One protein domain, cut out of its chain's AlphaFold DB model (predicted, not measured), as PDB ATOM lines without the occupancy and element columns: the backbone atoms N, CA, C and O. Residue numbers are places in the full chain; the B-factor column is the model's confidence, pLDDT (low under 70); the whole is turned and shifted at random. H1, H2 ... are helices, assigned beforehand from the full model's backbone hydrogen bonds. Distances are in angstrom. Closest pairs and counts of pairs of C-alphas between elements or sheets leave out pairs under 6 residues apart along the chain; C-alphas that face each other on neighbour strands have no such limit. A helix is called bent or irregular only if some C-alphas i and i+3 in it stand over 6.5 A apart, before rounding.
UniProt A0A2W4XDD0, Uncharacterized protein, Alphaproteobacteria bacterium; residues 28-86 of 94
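This is residues 28 to 86 of the 94 residues of an uncharacterized protein of Alphaproteobacteria bacterium (UniProt A0A2W4XDD0). Three helices make an open frame: H1 and H2 run nearly opposite ways and stay apart, and H3 lies to one side of both and bridges them, packing on H2 with residues 72 to 76 and, with residues 79 to 83, on residues 41 to 42 at the end of H1. Residues 28 to 37 of H1 stick out as a free arm, and residues 63 to 68 of the long loop between H2 and H3 stick out toward the same end. The printed part has 59 residues with three named helices, in the order H1, H2, H3, and no named strand; the class is all helix. The whole is compact, with a radius of gyration of the C-alphas of 11.7 A, and the C-alphas span 28 by 23 by 19 A.

H1, residues 28 to 42, touches H3, residues 72 to 84, with residues 41 to 42 alone. The closest C-alphas of the two are those of Val 41 and Ile 79, 6.2 A apart. The lines of H1 and H3 stand about perpendicular at 71 degrees, only just beyond a steep tilt. H2, residues 49 to 59, and H1 are apart. H2 touches H3, which meets it with residues 72 to 76 alone; the closest C-alphas are those of Ile 56 and Ala 72, 5.6 A apart. H2 and H3 run opposite ways at a steep tilt of 60 degrees, and their centres are 12.0 A apart. In H2 every O i to N i+4 pair is within hydrogen-bond range, while H1 has 9 of 11 such pairs within range and H3 has 8 of 9.

H1 begins at C-alpha 28, at (-16.811, -11.459, -23.466), and runs 23.4 A to Leu 42. It is irregular at its beginning, where C-alphas 28 and 31 are 7.1 A apart. A short link of 6 residues leads to H2, which begins at C-alpha 49, at (-14.951, -1.733, -54.686), and runs 15.3 A to Ala 59. A long link, residues 60 to 71, follows. H3 runs 19.0 A from Ala 72 to Thr 84, whose C-alpha is at (0.200, -0.998, -45.456).

The two C-alphas farthest apart are those of Gln 28 and Asp 49, 32.8 A from each other. The first and last printed C-alphas, those of Gln 28 and Ala 86, are 25.9 A apart. The printed part has no cut, and of its links the one from H2 to H3 is long. Residues 46 to 51, of which 49 to 51 belong to H2, stand free too. The mean pLDDT of the printed part is 88.8, and the model's confidence is low, under 70, at residues 67 to 69.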
ATOM      1  N   GLN A  28     -17.660 -10.281 -23.268       94.50
ATOM      2  CA  GLN A  28     -16.811 -11.459 -23.466       94.50
ATOM      3  C   GLN A  28     -16.685 -11.870 -24.941       94.50
ATOM      4  O   GLN A  28     -15.797 -12.649 -25.262       94.50
ATOM      5  N   GLN A  29     -17.544 -11.380 -25.841       94.31
ATOM      6  CA  GLN A  29     -17.538 -11.685 -27.276       94.31
ATOM      7  C   GLN A  29     -16.802 -10.632 -28.115       94.31
ATOM      8  O   GLN A  29     -16.586 -10.852 -29.303       94.31
ATOM      9  N   GLU A  30     -16.371  -9.517 -27.528       92.19
ATOM     10  CA  GLU A  30     -15.742  -8.407 -28.256       92.19
ATOM     11  C   GLU A  30     -14.461  -8.830 -28.994       92.19
ATOM     12  O   GLU A  30     -14.196  -8.408 -30.118       92.19
ATOM     13  N   HIS A  31     -13.696  -9.754 -28.409       93.75
ATOM     14  CA  HIS A  31     -12.513 -10.321 -29.053       93.75
ATOM     15  C   HIS A  31     -12.833 -11.024 -30.387       93.75
ATOM     16  O   HIS A  31     -11.967 -11.092 -31.261       93.75
ATOM     17  N   LEU A  32     -14.056 -11.542 -30.562       95.94
ATOM     18  CA  LEU A  32     -14.503 -12.147 -31.818       95.94
ATOM     19  C   LEU A  32     -14.742 -11.074 -32.879       95.94
ATOM     20  O   LEU A  32     -14.262 -11.234 -33.997       95.94
ATOM     21  N   LEU A  33     -15.402  -9.967 -32.523       93.44
ATOM     22  CA  LEU A  33     -15.593  -8.834 -33.433       93.44
ATOM     23  C   LEU A  33     -14.256  -8.227 -33.851       93.44
ATOM     24  O   LEU A  33     -14.027  -8.037 -35.041       93.44
ATOM     25  N   ARG A  34     -13.329  -8.041 -32.904       93.06
ATOM     26  CA  ARG A  34     -11.970  -7.566 -33.205       93.06
ATOM     27  C   ARG A  34     -11.231  -8.501 -34.164       93.06
ATOM     28  O   ARG A  34     -10.599  -8.039 -35.105       93.06
ATOM     29  N   ARG A  35     -11.334  -9.821 -33.976       96.25
ATOM     30  CA  ARG A  35     -10.724 -10.804 -34.890       96.25
ATOM     31  C   ARG A  35     -11.358 -10.787 -36.281       96.25
ATOM     32  O   ARG A  35     -10.625 -10.881 -37.262       96.25
ATOM     33  N   LEU A  36     -12.682 -10.670 -36.364       96.06
ATOM     34  CA  LEU A  36     -13.408 -10.588 -37.633       96.06
ATOM     35  C   LEU A  36     -13.070  -9.299 -38.387       96.06
ATOM     36  O   LEU A  36     -12.748  -9.369 -39.569       96.06
ATOM     37  N   GLY A  37     -13.060  -8.152 -37.700       94.00
ATOM     38  CA  GLY A  37     -12.651  -6.869 -38.271       94.00
ATOM     39  C   GLY A  37     -11.217  -6.909 -38.797       94.00
ATOM     40  O   GLY A  37     -10.974  -6.555 -39.946       94.00
ATOM     41  N   SER A  38     -10.271  -7.446 -38.019       94.25
ATOM     42  CA  SER A  38      -8.889  -7.615 -38.483       94.25
ATOM     43  C   SER A  38      -8.786  -8.523 -39.710       94.25
ATOM     44  O   SER A  38      -8.077  -8.193 -40.656       94.25
ATOM     45  N   ALA A  39      -9.492  -9.659 -39.723       95.12
ATOM     46  CA  ALA A  39      -9.495 -10.562 -40.873       95.12
ATOM     47  C   ALA A  39     -10.076  -9.892 -42.128       95.12
ATOM     48  O   ALA A  39      -9.532 -10.068 -43.215       95.12
ATOM     49  N   LEU A  40     -11.133  -9.091 -41.971       95.19
ATOM     50  CA  LEU A  40     -11.737  -8.320 -43.052       95.19
ATOM     51  C   LEU A  40     -10.751  -7.302 -43.639       95.19
ATOM     52  O   LEU A  40     -10.570  -7.261 -44.851       95.19
ATOM     53  N   VAL A  41     -10.065  -6.534 -42.788       94.44
ATOM     54  CA  VAL A  41      -9.059  -5.549 -43.223       94.44
ATOM     55  C   VAL A  41      -7.886  -6.225 -43.942       94.44
ATOM     56  O   VAL A  41      -7.411  -5.717 -44.955       94.44
ATOM     57  N   LEU A  42      -7.443  -7.401 -43.481       93.31
ATOM     58  CA  LEU A  42      -6.383  -8.173 -44.145       93.31
ATOM     59  C   LEU A  42      -6.787  -8.694 -45.531       93.31
ATOM     60  O   LEU A  42      -5.920  -8.921 -46.369       93.31
ATOM     61  N   GLN A  43      -8.081  -8.907 -45.765       93.25
ATOM     62  CA  GLN A  43      -8.624  -9.381 -47.042       93.25
ATOM     63  C   GLN A  43      -9.206  -8.246 -47.891       93.25
ATOM     64  O   GLN A  43      -9.824  -8.513 -48.917       93.25
ATOM     65  N   TRP A  44      -9.025  -6.987 -47.486       94.31
ATOM     66  CA  TRP A  44      -9.751  -5.856 -48.064       94.31
ATOM     67  C   TRP A  44      -9.548  -5.708 -49.576       94.31
ATOM     68  O   TRP A  44     -10.505  -5.441 -50.287       94.31
ATOM     69  N   ASP A  45      -8.330  -5.944 -50.078       92.50
ATOM     70  CA  ASP A  45      -8.019  -5.897 -51.521       92.50
ATOM     71  C   ASP A  45      -8.722  -6.981 -52.353       92.50
ATOM     72  O   ASP A  45      -8.767  -6.885 -53.575       92.50
ATOM     73  N   ALA A  46      -9.249  -8.029 -51.717       94.25
ATOM     74  CA  ALA A  46      -9.991  -9.086 -52.397       94.25
ATOM     75  C   ALA A  46     -11.493  -8.770 -52.527       94.25
ATOM     76  O   ALA A  46     -12.225  -9.528 -53.166       94.25
ATOM     77  N   LEU A  47     -11.970  -7.689 -51.901       93.81
ATOM     78  CA  LEU A  47     -13.368  -7.275 -51.952       93.81
ATOM     79  C   LEU A  47     -13.610  -6.378 -53.178       93.81
ATOM     80  O   LEU A  47     -12.785  -5.504 -53.441       93.81
ATOM     81  N   PRO A  48     -14.739  -6.529 -53.894       95.38
ATOM     82  CA  PRO A  48     -15.158  -5.564 -54.910       95.38
ATOM     83  C   PRO A  48     -15.268  -4.151 -54.331       95.38
ATOM     84  O   PRO A  48     -15.684  -4.002 -53.181       95.38
ATOM     85  N   ASP A  49     -14.951  -3.134 -55.128       93.31
ATOM     86  CA  ASP A  49     -14.951  -1.733 -54.686       93.31
ATOM     87  C   ASP A  49     -16.317  -1.318 -54.122       93.31
ATOM     88  O   ASP A  49     -16.393  -0.751 -53.035       93.31
ATOM     89  N   GLU A  50     -17.418  -1.729 -54.761       93.38
ATOM     90  CA  GLU A  50     -18.766  -1.417 -54.272       93.38
ATOM     91  C   GLU A  50     -19.055  -2.050 -52.904       93.38
ATOM     92  O   GLU A  50     -19.834  -1.519 -52.111       93.38
ATOM     93  N   LEU A  51     -18.440  -3.200 -52.609       94.38
ATOM     94  CA  LEU A  51     -18.568  -3.853 -51.309       94.38
ATOM     95  C   LEU A  51     -17.680  -3.182 -50.256       94.38
ATOM     96  O   LEU A  51     -18.077  -3.115 -49.093       94.38
ATOM     97  N   GLN A  52     -16.507  -2.679 -50.641       95.50
ATOM     98  CA  GLN A  52     -15.659  -1.880 -49.757       95.50
ATOM     99  C   GLN A  52     -16.395  -0.608 -49.315       95.50
ATOM    100  O   GLN A  52     -16.488  -0.354 -48.112       95.50
ATOM    101  N   ASP A  53     -16.982   0.123 -50.266       94.50
ATOM    102  CA  ASP A  53     -17.769   1.333 -50.006       94.50
ATOM    103  C   ASP A  53     -18.972   1.030 -49.105       94.50
ATOM    104  O   ASP A  53     -19.158   1.669 -48.070       94.50
ATOM    105  N   LEU A  54     -19.728  -0.029 -49.423       95.25
ATOM    106  CA  LEU A  54     -20.860  -0.470 -48.606       95.25
ATOM    107  C   LEU A  54     -20.456  -0.755 -47.153       95.25
ATOM    108  O   LEU A  54     -21.191  -0.414 -46.225       95.25
ATOM    109  N   ILE A  55     -19.322  -1.426 -46.941       95.06
ATOM    110  CA  ILE A  55     -18.847  -1.765 -45.597       95.06
ATOM    111  C   ILE A  55     -18.420  -0.505 -44.841       95.06
ATOM    112  O   ILE A  55     -18.714  -0.406 -43.651       95.06
ATOM    113  N   ILE A  56     -17.754   0.443 -45.507       94.69
ATOM    114  CA  ILE A  56     -17.360   1.725 -44.908       94.69
ATOM    115  C   ILE A  56     -18.603   2.506 -44.468       94.69
ATOM    116  O   ILE A  56     -18.689   2.907 -43.306       94.69
ATOM    117  N   ASP A  57     -19.585   2.655 -45.357       93.81
ATOM    118  CA  ASP A  57     -20.830   3.365 -45.054       93.81
ATOM    119  C   ASP A  57     -21.612   2.678 -43.931       93.81
ATOM    120  O   ASP A  57     -22.141   3.331 -43.032       93.81
ATOM    121  N   GLN A  58     -21.668   1.343 -43.942       93.94
ATOM    122  CA  GLN A  58     -22.328   0.583 -42.888       93.94
ATOM    123  C   GLN A  58     -21.617   0.744 -41.544       93.94
ATOM    124  O   GLN A  58     -22.298   0.887 -40.529       93.94
ATOM    125  N   ALA A  59     -20.283   0.722 -41.521       92.25
ATOM    126  CA  ALA A  59     -19.495   0.860 -40.299       92.25
ATOM    127  C   ALA A  59     -19.681   2.235 -39.639       92.25
ATOM    128  O   ALA A  59     -19.746   2.298 -38.417       92.25
ATOM    129  N   ALA A  60     -19.877   3.302 -40.422       90.56
ATOM    130  CA  ALA A  60     -20.197   4.635 -39.903       90.56
ATOM    131  C   ALA A  60     -21.581   4.726 -39.219       90.56
ATOM    132  O   ALA A  60     -21.866   5.697 -38.523       90.56
ATOM    133  N   LEU A  61     -22.460   3.735 -39.423       90.19
ATOM    134  CA  LEU A  61     -23.792   3.662 -38.805       90.19
ATOM    135  C   LEU A  61     -23.895   2.632 -37.675       90.19
ATOM    136  O   LEU A  61     -24.963   2.495 -37.074       90.19
ATOM    137  N   VAL A  62     -22.854   1.830 -37.444       89.25
ATOM    138  CA  VAL A  62     -22.867   0.827 -36.378       89.25
ATOM    139  C   VAL A  62     -22.551   1.526 -35.066       89.25
ATOM    140  O   VAL A  62     -21.446   2.026 -34.889       89.25
ATOM    141  N   ASP A  63     -23.509   1.512 -34.138       83.75
ATOM    142  CA  ASP A  63     -23.261   1.966 -32.769       83.75
ATOM    143  C   ASP A  63     -22.134   1.131 -32.148       83.75
ATOM    144  O   ASP A  63     -22.238  -0.104 -32.096       83.75
ATOM    145  N   ASP A  64     -21.097   1.807 -31.661       78.81
ATOM    146  CA  ASP A  64     -20.074   1.214 -30.808       78.81
ATOM    147  C   ASP A  64     -20.469   1.360 -29.329       78.81
ATOM    148  O   ASP A  64     -21.385   2.093 -28.950       78.81
ATOM    149  N   ARG A  65     -19.798   0.602 -28.468       74.12
ATOM    150  CA  ARG A  65     -19.948   0.693 -27.020       74.12
ATOM    151  C   ARG A  65     -19.357   1.992 -26.465       74.12
ATOM    152  O   ARG A  65     -19.867   2.486 -25.459       74.12
ATOM    153  N   ASP A  66     -18.297   2.495 -27.090       71.88
ATOM    154  CA  ASP A  66     -17.703   3.785 -26.760       71.88
ATOM    155  C   ASP A  66     -18.377   4.871 -27.602       71.88
ATOM    156  O   ASP A  66     -18.459   4.775 -28.823       71.88
ATOM    157  N   ASP A  67     -18.893   5.900 -26.931       64.69
ATOM    158  CA  ASP A  67     -19.655   6.977 -27.564       64.69
ATOM    159  C   ASP A  67     -18.679   7.961 -28.234       64.69
ATOM    160  O   ASP A  67     -18.346   9.025 -27.703       64.69
ATOM    161  N   ALA A  68     -18.124   7.541 -29.369       68.94
ATOM    162  CA  ALA A  68     -17.220   8.322 -30.195       68.94
ATOM    163  C   ALA A  68     -17.815   8.461 -31.605       68.94
ATOM    164  O   ALA A  68     -18.093   7.454 -32.261       68.94
ATOM    165  N   PRO A  69     -18.040   9.693 -32.095       65.25
ATOM    166  CA  PRO A  69     -18.475   9.886 -33.467       65.25
ATOM    167  C   PRO A  69     -17.342   9.471 -34.407       65.25
ATOM    168  O   PRO A  69     -16.255  10.041 -34.351       65.25
ATOM    169  N   HIS A  70     -17.625   8.504 -35.276       73.62
ATOM    170  CA  HIS A  70     -16.727   8.070 -36.338       73.62
ATOM    171  C   HIS A  70     -17.414   8.239 -37.682       73.62
ATOM    172  O   HIS A  70     -18.518   7.735 -37.893       73.62
ATOM    173  N   ASP A  71     -16.769   8.960 -38.594       84.25
ATOM    174  CA  ASP A  71     -17.272   9.116 -39.954       84.25
ATOM    175  C   ASP A  71     -16.642   8.098 -40.920       84.25
ATOM    176  O   ASP A  71     -15.621   7.454 -40.651       84.25
ATOM    177  N   ALA A  72     -17.275   7.939 -42.083       87.12
ATOM    178  CA  ALA A  72     -16.809   7.048 -43.144       87.12
ATOM    179  C   ALA A  72     -15.369   7.365 -43.609       87.12
ATOM    180  O   ALA A  72     -14.622   6.466 -44.006       87.12
ATOM    181  N   GLY A  73     -14.951   8.633 -43.542       88.38
ATOM    182  CA  GLY A  73     -13.622   9.081 -43.951       88.38
ATOM    183  C   GLY A  73     -12.521   8.615 -42.998       88.38
ATOM    184  O   GLY A  73     -11.453   8.177 -43.454       88.38
ATOM    185  N   GLU A  74     -12.778   8.656 -41.689       90.00
ATOM    186  CA  GLU A  74     -11.895   8.109 -40.655       90.00
ATOM    187  C   GLU A  74     -11.715   6.598 -40.835       90.00
ATOM    188  O   GLU A  74     -10.582   6.107 -40.885       90.00
ATOM    189  N   ILE A  75     -12.818   5.871 -41.037       91.38
ATOM    190  CA  ILE A  75     -12.822   4.414 -41.240       91.38
ATOM    191  C   ILE A  75     -12.047   4.033 -42.510       91.38
ATOM    192  O   ILE A  75     -11.158   3.174 -42.471       91.38
ATOM    193  N   GLY A  76     -12.310   4.703 -43.635       92.00
ATOM    194  CA  GLY A  76     -11.588   4.460 -44.886       92.00
ATOM    195  C   GLY A  76     -10.087   4.756 -44.772       92.00
ATOM    196  O   GLY A  76      -9.246   4.041 -45.326       92.00
ATOM    197  N   SER A  77      -9.712   5.785 -44.010       91.25
ATOM    198  CA  SER A  77      -8.305   6.121 -43.759       91.25
ATOM    199  C   SER A  77      -7.615   5.095 -42.860       91.25
ATOM    200  O   SER A  77      -6.487   4.695 -43.157       91.25
ATOM    201  N   PHE A  78      -8.301   4.606 -41.823       92.44
ATOM    202  CA  PHE A  78      -7.821   3.503 -40.993       92.44
ATOM    203  C   PHE A  78      -7.511   2.262 -41.837       92.44
ATOM    204  O   PHE A  78      -6.401   1.738 -41.749       92.44
ATOM    205  N   ILE A  79      -8.440   1.830 -42.697       92.25
ATOM    206  CA  ILE A  79      -8.261   0.638 -43.537       92.25
ATOM    207  C   ILE A  79      -7.030   0.777 -44.441       92.25
ATOM    208  O   ILE A  79      -6.191  -0.126 -44.487       92.25
ATOM    209  N   ARG A  80      -6.879   1.921 -45.125       88.56
ATOM    210  CA  ARG A  80      -5.719   2.180 -45.997       88.56
ATOM    211  C   ARG A  80      -4.400   2.066 -45.234       88.56
ATOM    212  O   ARG A  80      -3.487   1.388 -45.699       88.56
ATOM    213  N   ASN A  81      -4.319   2.659 -44.045       87.81
ATOM    214  CA  ASN A  81      -3.113   2.614 -43.219       87.81
ATOM    215  C   ASN A  81      -2.840   1.202 -42.681       87.81
ATOM    216  O   ASN A  81      -1.719   0.700 -42.783       87.81
ATOM    217  N   ALA A  82      -3.865   0.527 -42.159       86.06
ATOM    218  CA  ALA A  82      -3.748  -0.799 -41.560       86.06
ATOM    219  C   ALA A  82      -3.236  -1.851 -42.556       86.06
ATOM    220  O   ALA A  82      -2.402  -2.682 -42.198       86.06
ATOM    221  N   LYS A  83      -3.667  -1.776 -43.821       80.44
ATOM    222  CA  LYS A  83      -3.203  -2.682 -44.882       80.44
ATOM    223  C   LYS A  83      -1.722  -2.508 -45.199       80.44
ATOM    224  O   LYS A  83      -1.020  -3.495 -45.391       80.44
ATOM    225  N   THR A  84      -1.228  -1.271 -45.207       76.38
ATOM    226  CA  THR A  84       0.200  -0.998 -45.456       76.38
ATOM    227  C   THR A  84       1.107  -1.440 -44.305       76.38
ATOM    228  O   THR A  84       2.274  -1.748 -44.531       76.38
ATOM    229  N   GLY A  85       0.575  -1.504 -43.080       70.88
ATOM    230  CA  GLY A  85       1.300  -1.919 -41.878       70.88
ATOM    231  C   GLY A  85       1.167  -3.401 -41.517       70.88
ATOM    232  O   GLY A  85       1.673  -3.808 -40.471       70.88
ATOM    233  N   ALA A  86       0.472  -4.213 -42.322       73.62
ATOM    234  CA  ALA A  86       0.246  -5.622 -42.017       73.62
ATOM    235  C   ALA A  86       1.564  -6.420 -42.059       73.62
ATOM    236  O   ALA A  86       2.204  -6.557 -43.099       73.62
TER     237      ALA A  86